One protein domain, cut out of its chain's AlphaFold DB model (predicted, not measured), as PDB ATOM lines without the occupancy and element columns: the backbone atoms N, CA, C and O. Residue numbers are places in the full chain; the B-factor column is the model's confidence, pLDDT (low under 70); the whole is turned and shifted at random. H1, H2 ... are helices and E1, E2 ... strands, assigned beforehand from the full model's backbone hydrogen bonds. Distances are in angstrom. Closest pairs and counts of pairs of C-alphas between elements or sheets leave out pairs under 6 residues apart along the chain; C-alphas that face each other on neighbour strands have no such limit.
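What this domain is: This is residues 239 to 269 and 709 to 789 of the 919 residues of an uncharacterized protein of Blautia sp. TF12-12AT (UniProt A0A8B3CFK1). Two long helices, H2 and H4, lie side by side and run opposite ways, with the two-stranded hairpin E2 and E3 along the side of H4 away from H2. Short helix H5 packs on H2, H1 meets one end of H4 and lengthens the whole there, and H3 and the small strand pair E1 and E4 lie toward the other end, where residues 740 to 745 stick out. The printed part has 112 residues, with four named strands followed by five named helices, and its class is mixed, helices and strands; the two sheets, E1 - E4 and E2 - E3, are antiparallel. It is only just loose, close to compact, with a radius of gyration of the C-alphas of 16.0 A, and elongated, spanning 58 by 32 by 26 A.

How they stand to each other: E1, residues 239 to 241, runs on into E2, residues 243 to 249, at 12 degrees. E2 forms a hairpin with E3, residues 255 to 261; N 246 and O 258 are within hydrogen-bond range at 3.0 A. E4, residues 265 to 267, is antiparallel to E1, with N 240 and O 265 2.8 A apart. After the cut come H1, residues 713 to 719, H2, residues 724 to 738, H3, residues 748 to 756, H4, residues 762 to 778, and H5, residues 785 to 788. H2 and H4 touch at a shallow tilt of 11 degrees, opposite ways; their closest C-alphas, Ala 731 and Cys 762, are 5.2 A apart. H4 touches H1 with residues 775 to 777 alone, closest at the C-alphas of Thr 719 and Ala 776, 4.9 A. H2 touches H5 with residues 726 to 731 alone, closest at the C-alphas of Ala 730 and Val 787, 6.4 A. H3 is close to H4 but not clearly touching, the closest C-alphas, Phe 755 and Lys 764, being 7.5 A apart. E3 and H4 are near each other, with 11 pairs of C-alphas within 10 A. Residues 256 to 257 of E3 pair with residues 781 to 782, parallel. In H1 and H3 every O i to N i+4 pair is within hydrogen-bond range, in H2 10 of 11 and in H4 11 of 13; H5 is too short for such a pair.

Where its parts are: E1 begins at C-alpha 239 (37.245, 19.799, 23.168). E2 is 18.2 A long, E3 19.0 A, H2 19.8 A and H4 23.9 A. H4 begins at C-alpha 762 (36.843, 34.406, 14.873), and H5 ends at C-alpha 788 (32.645, 45.586, 17.226).

The domain as a whole: The C-alphas farthest apart, Lys 709 and Asn 742, are 59.5 A apart. Residues 270 to 708 are not printed, and C-alphas 269 and 709 across the cut are 42.9 A apart. Of the links printed whole, none is long. Mean pLDDT of the printed part is 85.6; residues 251 to 253 and 268 to 269 are under 70.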
ATOM      1  N   PRO A 239      37.090  18.480  22.570       85.94
ATOM      2  CA  PRO A 239      37.245  19.799  23.168       85.94
ATOM      3  C   PRO A 239      36.069  20.693  22.756       85.94
ATOM      4  O   PRO A 239      35.804  20.855  21.570       85.94
ATOM      5  N   LEU A 240      35.374  21.279  23.727       88.50
ATOM      6  CA  LEU A 240      34.206  22.132  23.531       88.50
ATOM      7  C   LEU A 240      34.509  23.565  23.964       88.50
ATOM      8  O   LEU A 240      34.909  23.781  25.104       88.50
ATOM      9  N   ALA A 241      34.244  24.531  23.090       90.88
ATOM     10  CA  ALA A 241      34.271  25.956  23.397       90.88
ATOM     11  C   ALA A 241      32.841  26.515  23.406       90.88
ATOM     12  O   ALA A 241      32.043  26.240  22.509       90.88
ATOM     13  N   THR A 242      32.505  27.285  24.438       92.00
ATOM     14  CA  THR A 242      31.185  27.905  24.609       92.00
ATOM     15  C   THR A 242      31.290  29.127  25.528       92.00
ATOM     16  O   THR A 242      32.384  29.500  25.961       92.00
ATOM     17  N   THR A 243      30.160  29.762  25.815       92.31
ATOM     18  CA  THR A 243      30.063  30.922  26.700       92.31
ATOM     19  C   THR A 243      28.887  30.762  27.659       92.31
ATOM     20  O   THR A 243      27.869  30.165  27.309       92.31
ATOM     21  N   GLU A 244      29.022  31.292  28.871       91.88
ATOM     22  CA  GLU A 244      27.873  31.544  29.738       91.88
ATOM     23  C   GLU A 244      27.154  32.805  29.269       91.88
ATOM     24  O   GLU A 244      27.790  33.832  29.027       91.88
ATOM     25  N   ILE A 245      25.831  32.722  29.157       92.12
ATOM     26  CA  ILE A 245      24.986  33.849  28.767       92.12
ATOM     27  C   ILE A 245      24.188  34.352  29.963       92.12
ATOM     28  O   ILE A 245      23.610  33.567  30.718       92.12
ATOM     29  N   LYS A 246      24.118  35.674  30.108       90.06
ATOM     30  CA  LYS A 246      23.271  36.342  31.097       90.06
ATOM     31  C   LYS A 246      22.503  37.470  30.424       90.06
ATOM     32  O   LYS A 246      23.104  38.308  29.759       90.06
ATOM     33  N   ALA A 247      21.185  37.497  30.610       86.88
ATOM     34  CA  ALA A 247      20.375  38.633  30.191       86.88
ATOM     35  C   ALA A 247      20.676  39.828  31.104       86.88
ATOM     36  O   ALA A 247      20.567  39.731  32.330       86.88
ATOM     37  N   VAL A 248      21.091  40.939  30.506       85.31
ATOM     38  CA  VAL A 248      21.361  42.210  31.182       85.31
ATOM     39  C   VAL A 248      20.682  43.337  30.417       85.31
ATOM     40  O   VAL A 248      20.323  43.170  29.254       85.31
ATOM     41  N   LYS A 249      20.497  44.486  31.065       80.62
ATOM     42  CA  LYS A 249      20.027  45.693  30.386       80.62
ATOM     43  C   LYS A 249      21.221  46.492  29.879       80.62
ATOM     44  O   LYS A 249      22.150  46.733  30.647       80.62
ATOM     45  N   ASP A 250      21.190  46.882  28.611       71.94
ATOM     46  CA  ASP A 250      22.156  47.822  28.047       71.94
ATOM     47  C   ASP A 250      21.887  49.266  28.526       71.94
ATOM     48  O   ASP A 250      20.963  49.530  29.304       71.94
ATOM     49  N   ALA A 251      22.700  50.220  28.062       65.62
ATOM     50  CA  ALA A 251      22.557  51.642  28.397       65.62
ATOM     51  C   ALA A 251      21.211  52.259  27.948       65.62
ATOM     52  O   ALA A 251      20.833  53.322  28.436       65.62
ATOM     53  N   ASP A 252      20.484  51.596  27.043       62.25
ATOM     54  CA  ASP A 252      19.156  51.971  26.549       62.25
ATOM     55  C   ASP A 252      18.028  51.162  27.208       62.25
ATOM     56  O   ASP A 252      16.889  51.168  26.733       62.25
ATOM     57  N   PHE A 253      18.333  50.473  28.313       67.12
ATOM     58  CA  PHE A 253      17.432  49.586  29.046       67.12
ATOM     59  C   PHE A 253      16.863  48.427  28.210       67.12
ATOM     60  O   PHE A 253      15.852  47.831  28.600       67.12
ATOM     61  N   ARG A 254      17.503  48.074  27.089       71.19
ATOM     62  CA  ARG A 254      17.139  46.916  26.265       71.19
ATOM     63  C   ARG A 254      17.787  45.665  26.829       71.19
ATOM     64  O   ARG A 254      18.928  45.702  27.282       71.19
ATOM     65  N   GLU A 255      17.068  44.553  26.795       77.88
ATOM     66  CA  GLU A 255      17.617  43.271  27.226       77.88
ATOM     67  C   GLU A 255      18.554  42.704  26.154       77.88
ATOM     68  O   GLU A 255      18.155  42.475  25.013       77.88
ATOM     69  N   VAL A 256      19.807  42.472  26.536       84.62
ATOM     70  CA  VAL A 256      20.855  41.890  25.690       84.62
ATOM     71  C   VAL A 256      21.535  40.729  26.413       84.62
ATOM     72  O   VAL A 256      21.547  40.660  27.645       84.62
ATOM     73  N   LEU A 257      22.106  39.793  25.656       89.56
ATOM     74  CA  LEU A 257      22.870  38.676  26.215       89.56
ATOM     75  C   LEU A 257      24.334  39.074  26.382       89.56
ATOM     76  O   LEU A 257      25.087  39.150  25.409       89.56
ATOM     77  N   GLN A 258      24.756  39.255  27.628       90.12
ATOM     78  CA  GLN A 258      26.168  39.338  27.965       90.12
ATOM     79  C   GLN A 258      26.791  37.941  27.896       90.12
ATOM     80  O   GLN A 258      26.243  36.986  28.453       90.12
ATOM     81  N   CYS A 259      27.938  37.833  27.224       91.50
ATOM     82  CA  CYS A 259      28.656  36.578  27.018       91.50
ATOM     83  C   CYS A 259      29.939  36.542  27.862       91.50
ATOM     84  O   CYS A 259      30.816  37.388  27.695       91.50
ATOM     85  N   ASN A 260      30.068  35.545  28.738       91.12
ATOM     86  CA  ASN A 260      31.297  35.246  29.475       91.12
ATOM     87  C   ASN A 260      31.982  34.011  28.866       91.12
ATOM     88  O   ASN A 260      31.477  32.887  28.983       91.12
ATOM     89  N   PHE A 261      33.069  34.208  28.118       90.00
ATOM     90  CA  PHE A 261      33.727  33.132  27.367       90.00
ATOM     91  C   PHE A 261      34.539  32.226  28.295       90.00
ATOM     92  O   PHE A 261      35.361  32.691  29.079       90.00
ATOM     93  N   GLN A 262      34.318  30.915  28.191       86.25
ATOM     94  CA  GLN A 262      34.901  29.936  29.108       86.25
ATOM     95  C   GLN A 262      36.080  29.193  28.496       86.25
ATOM     96  O   GLN A 262      36.153  29.006  27.281       86.25
ATOM     97  N   LYS A 263      36.980  28.687  29.348       86.00
ATOM     98  CA  LYS A 263      38.067  27.819  28.888       86.00
ATOM     99  C   LYS A 263      37.469  26.569  28.231       86.00
ATOM    100  O   LYS A 263      36.569  25.968  28.825       86.00
ATOM    101  N   PRO A 264      37.968  26.142  27.057       86.69
ATOM    102  CA  PRO A 264      37.461  24.942  26.418       86.69
ATOM    103  C   PRO A 264      37.555  23.711  27.327       86.69
ATOM    104  O   PRO A 264      38.600  23.446  27.923       86.69
ATOM    105  N   GLN A 265      36.466  22.949  27.417       85.12
ATOM    106  CA  GLN A 265      36.360  21.760  28.267       85.12
ATOM    107  C   GLN A 265      36.354  20.498  27.409       85.12
ATOM    108  O   GLN A 265      35.690  20.451  26.377       85.12
ATOM    109  N   ILE A 266      37.067  19.453  27.831       83.62
ATOM    110  CA  ILE A 266      36.970  18.138  27.187       83.62
ATOM    111  C   ILE A 266      35.690  17.473  27.687       83.62
ATOM    112  O   ILE A 266      35.548  17.248  28.886       83.62
ATOM    113  N   LYS A 267      34.770  17.161  26.774       76.81
ATOM    114  CA  LYS A 267      33.529  16.449  27.089       76.81
ATOM    115  C   LYS A 267      33.363  15.238  26.183       76.81
ATOM    116  O   LYS A 267      33.798  15.242  25.029       76.81
ATOM    117  N   ASP A 268      32.720  14.205  26.709       68.50
ATOM    118  CA  ASP A 268      32.132  13.172  25.868       68.50
ATOM    119  C   ASP A 268      30.835  13.755  25.302       68.50
ATOM    120  O   ASP A 268      29.973  14.209  26.057       68.50
ATOM    121  N   PHE A 269      30.713  13.826  23.974       63.91
ATOM    122  CA  PHE A 269      29.457  14.249  23.365       63.91
ATOM    123  C   PHE A 269      28.502  13.077  23.411       63.91
ATOM    124  O   PHE A 269      28.297  12.409  22.419       63.91
ATOM    125  N   LYS A 709      -3.787  40.066  21.177       85.12
ATOM    126  CA  LYS A 709      -4.607  40.094  19.955       85.12
ATOM    127  C   LYS A 709      -3.778  40.518  18.740       85.12
ATOM    128  O   LYS A 709      -3.743  39.787  17.761       85.12
ATOM    129  N   HIS A 710      -3.083  41.656  18.828       89.44
ATOM    130  CA  HIS A 710      -2.212  42.189  17.774       89.44
ATOM    131  C   HIS A 710      -0.732  41.978  18.092       89.44
ATOM    132  O   HIS A 710      -0.355  41.837  19.256       89.44
ATOM    133  N   VAL A 711       0.108  41.990  17.050       91.38
ATOM    134  CA  VAL A 711       1.566  41.870  17.192       91.38
ATOM    135  C   VAL A 711       2.099  42.995  18.079       91.38
ATOM    136  O   VAL A 711       1.978  44.167  17.717       91.38
ATOM    137  N   PRO A 712       2.739  42.686  19.217       91.00
ATOM    138  CA  PRO A 712       3.237  43.736  20.079       91.00
ATOM    139  C   PRO A 712       4.516  44.361  19.513       91.00
ATOM    140  O   PRO A 712       5.388  43.687  18.967       91.00
ATOM    141  N   PHE A 713       4.680  45.675  19.694       89.94
ATOM    142  CA  PHE A 713       5.858  46.391  19.189       89.94
ATOM    143  C   PHE A 713       7.183  45.845  19.733       89.94
ATOM    144  O   PHE A 713       8.155  45.757  18.984       89.94
ATOM    145  N   PHE A 714       7.229  45.442  21.007       85.12
ATOM    146  CA  PHE A 714       8.460  44.911  21.596       85.12
ATOM    147  C   PHE A 714       8.911  43.621  20.898       85.12
ATOM    148  O   PHE A 714      10.107  43.428  20.717       85.12
ATOM    149  N   HIS A 715       7.983  42.784  20.410       87.25
ATOM    150  CA  HIS A 715       8.323  41.615  19.600       87.25
ATOM    151  C   HIS A 715       9.095  42.014  18.342       87.25
ATOM    152  O   HIS A 715      10.110  41.406  18.002       87.25
ATOM    153  N   ILE A 716       8.624  43.049  17.644       88.81
ATOM    154  CA  ILE A 716       9.274  43.572  16.440       88.81
ATOM    155  C   ILE A 716      10.636  44.162  16.795       88.81
ATOM    156  O   ILE A 716      11.638  43.773  16.198       88.81
ATOM    157  N   GLN A 717      10.685  45.027  17.807       85.56
ATOM    158  CA  GLN A 717      11.917  45.650  18.285       85.56
ATOM    159  C   GLN A 717      12.992  44.616  18.651       85.56
ATOM    160  O   GLN A 717      14.158  44.821  18.328       85.56
ATOM    161  N   ASN A 718      12.591  43.506  19.271       81.06
ATOM    162  CA  ASN A 718      13.477  42.457  19.775       81.06
ATOM    163  C   ASN A 718      13.865  41.396  18.732       81.06
ATOM    164  O   ASN A 718      14.703  40.548  19.017       81.06
ATOM    165  N   THR A 719      13.222  41.371  17.560       85.44
ATOM    166  CA  THR A 719      13.499  40.373  16.504       85.44
ATOM    167  C   THR A 719      14.014  40.992  15.203       85.44
ATOM    168  O   THR A 719      14.468  40.274  14.302       85.44
ATOM    169  N   PHE A 720      13.936  42.316  15.073       87.19
ATOM    170  CA  PHE A 720      14.546  43.076  13.986       87.19
ATOM    171  C   PHE A 720      16.007  43.410  14.296       87.19
ATOM    172  O   PHE A 720      16.492  43.200  15.399       87.19
ATOM    173  N   SER A 721      16.727  43.933  13.300       74.62
ATOM    174  CA  SER A 721      18.110  44.410  13.470       74.62
ATOM    175  C   SER A 721      19.163  43.362  13.783       74.62
ATOM    176  O   SER A 721      20.113  43.653  14.509       74.62
ATOM    177  N   ASN A 722      19.076  42.184  13.164       79.88
ATOM    178  CA  ASN A 722      20.215  41.274  13.225       79.88
ATOM    179  C   ASN A 722      21.495  41.967  12.710       79.88
ATOM    180  O   ASN A 722      21.500  42.649  11.677       79.88
ATOM    181  N   ARG A 723      22.592  41.759  13.429       86.38
ATOM    182  CA  ARG A 723      23.919  42.300  13.115       86.38
ATOM    183  C   ARG A 723      24.848  41.251  12.502       86.38
ATOM    184  O   ARG A 723      26.054  41.464  12.454       86.38
ATOM    185  N   ILE A 724      24.297  40.164  11.947       87.88
ATOM    186  CA  ILE A 724      25.057  39.049  11.345       87.88
ATOM    187  C   ILE A 724      26.064  39.554  10.302       87.88
ATOM    188  O   ILE A 724      27.212  39.121  10.291       87.88
ATOM    189  N   GLY A 725      25.665  40.510   9.454       86.81
ATOM    190  CA  GLY A 725      26.572  41.117   8.474       86.81
ATOM    191  C   GLY A 725      27.749  41.860   9.118       86.81
ATOM    192  O   GLY A 725      28.877  41.721   8.662       86.81
ATOM    193  N   GLN A 726      27.511  42.584  10.218       88.56
ATOM    194  CA  GLN A 726      28.566  43.292  10.955       88.56
ATOM    195  C   GLN A 726      29.523  42.307  11.634       88.56
ATOM    196  O   GLN A 726      30.733  42.494  11.560       88.56
ATOM    197  N   ILE A 727      28.992  41.235  12.235       92.44
ATOM    198  CA  ILE A 727      29.804  40.169  12.840       92.44
ATOM    199  C   ILE A 727      30.641  39.463  11.767       92.44
ATOM    200  O   ILE A 727      31.819  39.202  11.983       92.44
ATOM    201  N   SER A 728      30.066  39.199  10.590       92.44
ATOM    202  CA  SER A 728      30.795  38.612   9.464       92.44
ATOM    203  C   SER A 728      31.939  39.511   8.993       92.44
ATOM    204  O   SER A 728      33.042  39.023   8.768       92.44
ATOM    205  N   ASP A 729      31.701  40.814   8.844       91.81
ATOM    206  CA  ASP A 729      32.750  41.758   8.445       91.81
ATOM    207  C   ASP A 729      33.860  41.849   9.504       91.81
ATOM    208  O   ASP A 729      35.045  41.880   9.155       91.81
ATOM    209  N   ALA A 730      33.487  41.830  10.788       93.19
ATOM    210  CA  ALA A 730      34.432  41.769  11.898       93.19
ATOM    211  C   ALA A 730      35.252  40.473  11.868       93.19
ATOM    212  O   ALA A 730      36.471  40.535  11.978       93.19
ATOM    213  N   ALA A 731      34.628  39.315  11.632       95.12
ATOM    214  CA  ALA A 731      35.324  38.033  11.523       95.12
ATOM    215  C   ALA A 731      36.364  38.029  10.391       95.12
ATOM    216  O   ALA A 731      37.450  37.476  10.548       95.12
ATOM    217  N   ILE A 732      36.082  38.691   9.263       95.06
ATOM    218  CA  ILE A 732      37.071  38.840   8.188       95.06
ATOM    219  C   ILE A 732      38.255  39.692   8.643       95.06
ATOM    220  O   ILE A 732      39.396  39.288   8.427       95.06
ATOM    221  N   ALA A 733      38.001  40.837   9.283       93.19
ATOM    222  CA  ALA A 733      39.051  41.718   9.794       93.19
ATOM    223  C   ALA A 733      39.908  41.043  10.878       93.19
ATOM    224  O   ALA A 733      41.131  41.047  10.783       93.19
ATOM    225  N   ILE A 734      39.271  40.392  11.854       94.19
ATOM    226  CA  ILE A 734      39.940  39.621  12.910       94.19
ATOM    227  C   ILE A 734      40.762  38.486  12.290       94.19
ATOM    228  O   ILE A 734      41.926  38.306  12.642       94.19
ATOM    229  N   GLY A 735      40.202  37.769  11.312       93.88
ATOM    230  CA  GLY A 735      40.884  36.684  10.613       93.88
ATOM    231  C   GLY A 735      42.123  37.124   9.828       93.88
ATOM    232  O   GLY A 735      43.045  36.329   9.698       93.88
ATOM    233  N   GLN A 736      42.212  38.381   9.371       92.50
ATOM    234  CA  GLN A 736      43.454  38.900   8.771       92.50
ATOM    235  C   GLN A 736      44.637  38.855   9.741       92.50
ATOM    236  O   GLN A 736      45.770  38.697   9.301       92.50
ATOM    237  N   ILE A 737      44.370  38.986  11.040       90.88
ATOM    238  CA  ILE A 737      45.389  38.962  12.086       90.88
ATOM    239  C   ILE A 737      45.516  37.544  12.649       90.88
ATOM    240  O   ILE A 737      46.610  37.005  12.698       90.88
ATOM    241  N   GLU A 738      44.401  36.913  13.027       91.62
ATOM    242  CA  GLU A 738      44.388  35.585  13.664       91.62
ATOM    243  C   GLU A 738      44.897  34.470  12.735       91.62
ATOM    244  O   GLU A 738      45.470  33.480  13.194       91.62
ATOM    245  N   TYR A 739      44.668  34.605  11.426       93.06
ATOM    246  CA  TYR A 739      45.011  33.607  10.410       93.06
ATOM    247  C   TYR A 739      46.095  34.095   9.447       93.06
ATOM    248  O   TYR A 739      46.185  33.582   8.328       93.06
ATOM    249  N   GLU A 740      46.913  35.060   9.871       90.94
ATOM    250  CA  GLU A 740      48.002  35.617   9.071       90.94
ATOM    251  C   GLU A 740      48.917  34.505   8.530       90.94
ATOM    252  O   GLU A 740      49.346  33.603   9.251       90.94
ATOM    253  N   ARG A 741      49.185  34.545   7.222       86.31
ATOM    254  CA  ARG A 741      49.794  33.424   6.482       86.31
ATOM    255  C   ARG A 741      51.217  33.049   6.906       86.31
ATOM    256  O   ARG A 741      51.642  31.937   6.613       86.31
ATOM    257  N   ASN A 742      51.947  33.946   7.571       79.56
ATOM    258  CA  ASN A 742      53.301  33.676   8.065       79.56
ATOM    259  C   ASN A 742      53.333  33.333   9.560       79.56
ATOM    260  O   ASN A 742      54.401  33.038  10.105       79.56
ATOM    261  N   GLN A 743      52.185  33.363  10.238       80.62
ATOM    262  CA  GLN A 743      52.112  33.118  11.666       80.62
ATOM    263  C   GLN A 743      52.064  31.616  11.966       80.62
ATOM    264  O   GLN A 743      51.341  30.838  11.337       80.62
ATOM    265  N   LYS A 744      52.818  31.196  12.987       81.12
ATOM    266  CA  LYS A 744      52.738  29.832  13.512       81.12
ATOM    267  C   LYS A 744      51.370  29.602  14.156       81.12
ATOM    268  O   LYS A 744      50.878  30.451  14.896       81.12
ATOM    269  N   LEU A 745      50.789  28.424  13.920       81.31
ATOM    270  CA  LEU A 745      49.560  28.013  14.596       81.31
ATOM    271  C   LEU A 745      49.764  27.985  16.121       81.31
ATOM    272  O   LEU A 745      50.778  27.443  16.579       81.31
ATOM    273  N   PRO A 746      48.817  28.536  16.900       77.50
ATOM    274  CA  PRO A 746      48.914  28.543  18.350       77.50
ATOM    275  C   PRO A 746      48.850  27.120  18.906       77.50
ATOM    276  O   PRO A 746      48.179  26.241  18.350       77.50
ATOM    277  N   SER A 747      49.516  26.891  20.036       76.94
ATOM    278  CA  SER A 747      49.358  25.638  20.777       76.94
ATOM    279  C   SER A 747      47.928  25.495  21.323       76.94
ATOM    280  O   SER A 747      47.162  26.460  21.418       76.94
ATOM    281  N   LYS A 748      47.535  24.275  21.709       71.12
ATOM    282  CA  LYS A 748      46.191  24.021  22.258       71.12
ATOM    283  C   LYS A 748      45.916  24.846  23.525       71.12
ATOM    284  O   LYS A 748      44.796  25.324  23.710       71.12
ATOM    285  N   ASP A 749      46.931  25.030  24.365       73.75
ATOM    286  CA  ASP A 749      46.825  25.813  25.596       73.75
ATOM    287  C   ASP A 749      46.743  27.319  25.312       73.75
ATOM    288  O   ASP A 749      45.894  28.001  25.890       73.75
ATOM    289  N   GLU A 750      47.533  27.824  24.358       77.62
ATOM    290  CA  GLU A 750      47.449  29.212  23.883       77.62
ATOM    291  C   GLU A 750      46.067  29.530  23.308       77.62
ATOM    292  O   GLU A 750      45.462  30.534  23.677       77.62
ATOM    293  N   SER A 751      45.523  28.654  22.457       75.75
ATOM    294  CA  SER A 751      44.188  28.834  21.876       75.75
ATOM    295  C   SER A 751      43.105  28.927  22.959       75.75
ATOM    296  O   SER A 751      42.213  29.775  22.881       75.75
ATOM    297  N   GLY A 752      43.214  28.110  24.012       75.25
ATOM    298  CA  GLY A 752      42.321  28.172  25.166       75.25
ATOM    299  C   GLY A 752      42.407  29.498  25.928       75.25
ATOM    300  O   GLY A 752      41.368  30.063  26.265       75.25
ATOM    301  N   LEU A 753      43.620  30.010  26.165       79.44
ATOM    302  CA  LEU A 753      43.844  31.297  26.841       79.44
ATOM    303  C   LEU A 753      43.316  32.477  26.017       79.44
ATOM    304  O   LEU A 753      42.623  33.350  26.549       79.44
ATOM    305  N   VAL A 754      43.586  32.479  24.709       81.12
ATOM    306  CA  VAL A 754      43.112  33.510  23.776       81.12
ATOM    307  C   VAL A 754      41.583  33.529  23.728       81.12
ATOM    308  O   VAL A 754      40.983  34.604  23.793       81.12
ATOM    309  N   PHE A 755      40.935  32.361  23.709       84.88
ATOM    310  CA  PHE A 755      39.476  32.265  23.713       84.88
ATOM    311  C   PHE A 755      38.839  32.877  24.975       84.88
ATOM    312  O   PHE A 755      37.812  33.543  24.867       84.88
ATOM    313  N   THR A 756      39.464  32.736  26.150       85.81
ATOM    314  CA  THR A 756      38.984  33.343  27.412       85.81
ATOM    315  C   THR A 756      39.364  34.810  27.612       85.81
ATOM    316  O   THR A 756      38.837  35.458  28.508       85.81
ATOM    317  N   SER A 757      40.293  35.342  26.817       86.50
ATOM    318  CA  SER A 757      40.748  36.732  26.946       86.50
ATOM    319  C   SER A 757      39.670  37.745  26.529       86.50
ATOM    320  O   SER A 757      38.661  37.376  25.931       86.50
ATOM    321  N   ASN A 758      39.905  39.041  26.749       84.19
ATOM    322  CA  ASN A 758      39.040  40.109  26.221       84.19
ATOM    323  C   ASN A 758      39.301  40.437  24.739       84.19
ATOM    324  O   ASN A 758      38.645  41.318  24.187       84.19
ATOM    325  N   SER A 759      40.235  39.740  24.086       87.56
ATOM    326  CA  SER A 759      40.566  39.975  22.681       87.56
ATOM    327  C   SER A 759      39.499  39.393  21.745       87.56
ATOM    328  O   SER A 759      38.963  38.312  22.024       87.56
ATOM    329  N   PRO A 760      39.194  40.058  20.620       91.56
ATOM    330  CA  PRO A 760      38.306  39.508  19.602       91.56
ATOM    331  C   PRO A 760      38.921  38.256  18.963       91.56
ATOM    332  O   PRO A 760      40.129  38.199  18.740       91.56
ATOM    333  N   THR A 761      38.094  37.257  18.649       93.38
ATOM    334  CA  THR A 761      38.508  36.071  17.879       93.38
ATOM    335  C   THR A 761      37.409  35.654  16.911       93.38
ATOM    336  O   THR A 761      36.217  35.891  17.148       93.38
ATOM    337  N   CYS A 762      37.785  34.972  15.835       94.50
ATOM    338  CA  CYS A 762      36.843  34.406  14.873       94.50
ATOM    339  C   CYS A 762      35.910  33.372  15.532       94.50
ATOM    340  O   CYS A 762      34.715  33.339  15.244       94.50
ATOM    341  N   ALA A 763      36.408  32.576  16.486       93.75
ATOM    342  CA  ALA A 763      35.585  31.624  17.240       93.75
ATOM    343  C   ALA A 763      34.483  32.315  18.072       93.75
ATOM    344  O   ALA A 763      33.362  31.812  18.171       93.75
ATOM    345  N   LYS A 764      34.765  33.496  18.643       94.62
ATOM    346  CA  LYS A 764      33.745  34.311  19.324       94.62
ATOM    347  C   LYS A 764      32.711  34.842  18.336       94.62
ATOM    348  O   LYS A 764      31.523  34.809  18.642       94.62
ATOM    349  N   CYS A 765      33.139  35.248  17.140       95.12
ATOM    350  CA  CYS A 765      32.227  35.663  16.071       95.12
ATOM    351  C   CYS A 765      31.239  34.546  15.695       95.12
ATOM    352  O   CYS A 765      30.058  34.834  15.509       95.12
ATOM    353  N   THR A 766      31.678  33.281  15.647       94.62
ATOM    354  CA  THR A 766      30.786  32.124  15.439       94.62
ATOM    355  C   THR A 766      29.718  32.020  16.536       94.62
ATOM    356  O   THR A 766      28.533  31.915  16.224       94.62
ATOM    357  N   ILE A 767      30.102  32.102  17.819       94.00
ATOM    358  CA  ILE A 767      29.146  32.040  18.946       94.00
ATOM    359  C   ILE A 767      28.139  33.187  18.877       94.00
ATOM    360  O   ILE A 767      26.933  32.955  18.958       94.00
ATOM    361  N   LEU A 768      28.631  34.416  18.707       94.06
ATOM    362  CA  LEU A 768      27.795  35.613  18.655       94.06
ATOM    363  C   LEU A 768      26.854  35.580  17.447       94.06
ATOM    364  O   LEU A 768      25.688  35.926  17.581       94.06
ATOM    365  N   THR A 769      27.308  35.087  16.292       93.25
ATOM    366  CA  THR A 769      26.441  34.904  15.116       93.25
ATOM    367  C   THR A 769      25.336  33.888  15.383       93.25
ATOM    368  O   THR A 769      24.190  34.134  15.017       93.25
ATOM    369  N   GLY A 770      25.652  32.774  16.050       91.00
ATOM    370  CA  GLY A 770      24.656  31.787  16.467       91.00
ATOM    371  C   GLY A 770      23.580  32.379  17.380       91.00
ATOM    372  O   GLY A 770      22.390  32.216  17.122       91.00
ATOM    373  N   LEU A 771      23.996  33.135  18.401       90.88
ATOM    374  CA  LEU A 771      23.084  33.835  19.313       90.88
ATOM    375  C   LEU A 771      22.239  34.898  18.594       90.88
ATOM    376  O   LEU A 771      21.045  35.013  18.852       90.88
ATOM    377  N   GLU A 772      22.832  35.627  17.650       89.31
ATOM    378  CA  GLU A 772      22.147  36.635  16.834       89.31
ATOM    379  C   GLU A 772      21.095  36.009  15.896       89.31
ATOM    380  O   GLU A 772      20.055  36.613  15.638       89.31
ATOM    381  N   ILE A 773      21.330  34.790  15.392       86.44
ATOM    382  CA  ILE A 773      20.337  34.027  14.614       86.44
ATOM    383  C   ILE A 773      19.186  33.570  15.518       86.44
ATOM    384  O   ILE A 773      18.015  33.696  15.144       86.44
ATOM    385  N   ASP A 774      19.499  33.064  16.713       84.62
ATOM    386  CA  ASP A 774      18.494  32.593  17.669       84.62
ATOM    387  C   ASP A 774      17.683  33.729  18.318       84.62
ATOM    388  O   ASP A 774      16.574  33.474  18.796       84.62
ATOM    389  N   ALA A 775      18.145  34.983  18.231       82.38
ATOM    390  CA  ALA A 775      17.385  36.172  18.629       82.38
ATOM    391  C   ALA A 775      16.000  36.238  17.956       82.38
ATOM    392  O   ALA A 775      15.016  36.626  18.581       82.38
ATOM    393  N   ALA A 776      15.859  35.736  16.723       76.69
ATOM    394  CA  ALA A 776      14.557  35.648  16.055       76.69
ATOM    395  C   ALA A 776      13.554  34.719  16.776       76.69
ATOM    396  O   ALA A 776      12.345  34.863  16.600       76.69
ATOM    397  N   LYS A 777      14.041  33.760  17.578       76.56
ATOM    398  CA  LYS A 777      13.233  32.765  18.303       76.56
ATOM    399  C   LYS A 777      13.069  33.077  19.787       76.56
ATOM    400  O   LYS A 777      12.134  32.544  20.387       76.56
ATOM    401  N   ASN A 778      13.951  33.871  20.392       78.31
ATOM    402  CA  ASN A 778      13.936  34.174  21.832       78.31
ATOM    403  C   ASN A 778      13.831  35.680  22.160       78.31
ATOM    404  O   ASN A 778      13.540  36.007  23.306       78.31
ATOM    405  N   GLY A 779      14.019  36.572  21.181       78.88
ATOM    406  CA  GLY A 779      13.944  38.025  21.339       78.88
ATOM    407  C   GLY A 779      15.152  38.680  22.019       78.88
ATOM    408  O   GLY A 779      15.032  39.812  22.473       78.88
ATOM    409  N   LEU A 780      16.288  37.989  22.150       85.19
ATOM    410  CA  LEU A 780      17.456  38.479  22.882       85.19
ATOM    411  C   LEU A 780      18.704  38.478  21.996       85.19
ATOM    412  O   LEU A 780      19.246  37.424  21.660       85.19
ATOM    413  N   HIS A 781      19.182  39.675  21.655       87.38
ATOM    414  CA  HIS A 781      20.413  39.856  20.887       87.38
ATOM    415  C   HIS A 781      21.648  39.795  21.801       87.38
ATOM    416  O   HIS A 781      21.611  40.334  22.910       87.38
ATOM    417  N   PRO A 782      22.761  39.178  21.370       90.38
ATOM    418  CA  PRO A 782      24.027  39.255  22.085       90.38
ATOM    419  C   PRO A 782      24.622  40.665  22.099       90.38
ATOM    420  O   PRO A 782      24.478  41.444  21.154       90.38
ATOM    421  N   ASP A 783      25.349  40.962  23.170       88.69
ATOM    422  CA  ASP A 783      26.301  42.065  23.196       88.69
ATOM    423  C   ASP A 783      27.465  41.757  22.237       88.69
ATOM    424  O   ASP A 783      28.067  40.680  22.278       88.69
ATOM    425  N   LEU A 784      27.757  42.702  21.343       89.56
ATOM    426  CA  LEU A 784      28.759  42.558  20.287       89.56
ATOM    427  C   LEU A 784      29.996  43.422  20.518       89.56
ATOM    428  O   LEU A 784      30.901  43.400  19.683       89.56
ATOM    429  N   ASP A 785      30.076  44.147  21.632       86.94
ATOM    430  CA  ASP A 785      31.172  45.074  21.914       86.94
ATOM    431  C   ASP A 785      32.542  44.397  21.823       86.94
ATOM    432  O   ASP A 785      33.500  44.972  21.312       86.94
ATOM    433  N   ILE A 786      32.648  43.131  22.229       87.81
ATOM    434  CA  ILE A 786      33.904  42.376  22.146       87.81
ATOM    435  C   ILE A 786      34.448  42.213  20.714       87.81
ATOM    436  O   ILE A 786      35.656  42.070  20.553       87.81
ATOM    437  N   VAL A 787      33.597  42.253  19.680       89.25
ATOM    438  CA  VAL A 787      34.003  42.117  18.263       89.25
ATOM    439  C   VAL A 787      33.725  43.360  17.415       89.25
ATOM    440  O   VAL A 787      34.193  43.420  16.283       89.25
ATOM    441  N   LEU A 788      32.980  44.342  17.933       85.25
ATOM    442  CA  LEU A 788      32.645  45.586  17.226       85.25
ATOM    443  C   LEU A 788      33.250  46.853  17.858       85.25
ATOM    444  O   LEU A 788      33.060  47.935  17.305       85.25
ATOM    445  N   LYS A 789      33.980  46.749  18.980       74.38
ATOM    446  CA  LYS A 789      34.669  47.884  19.622       74.38
ATOM    447  C   LYS A 789      35.587  48.652  18.663       74.38
ATOM    448  O   LYS A 789      36.198  48.083  17.754       74.38
TER     449      LYS A 789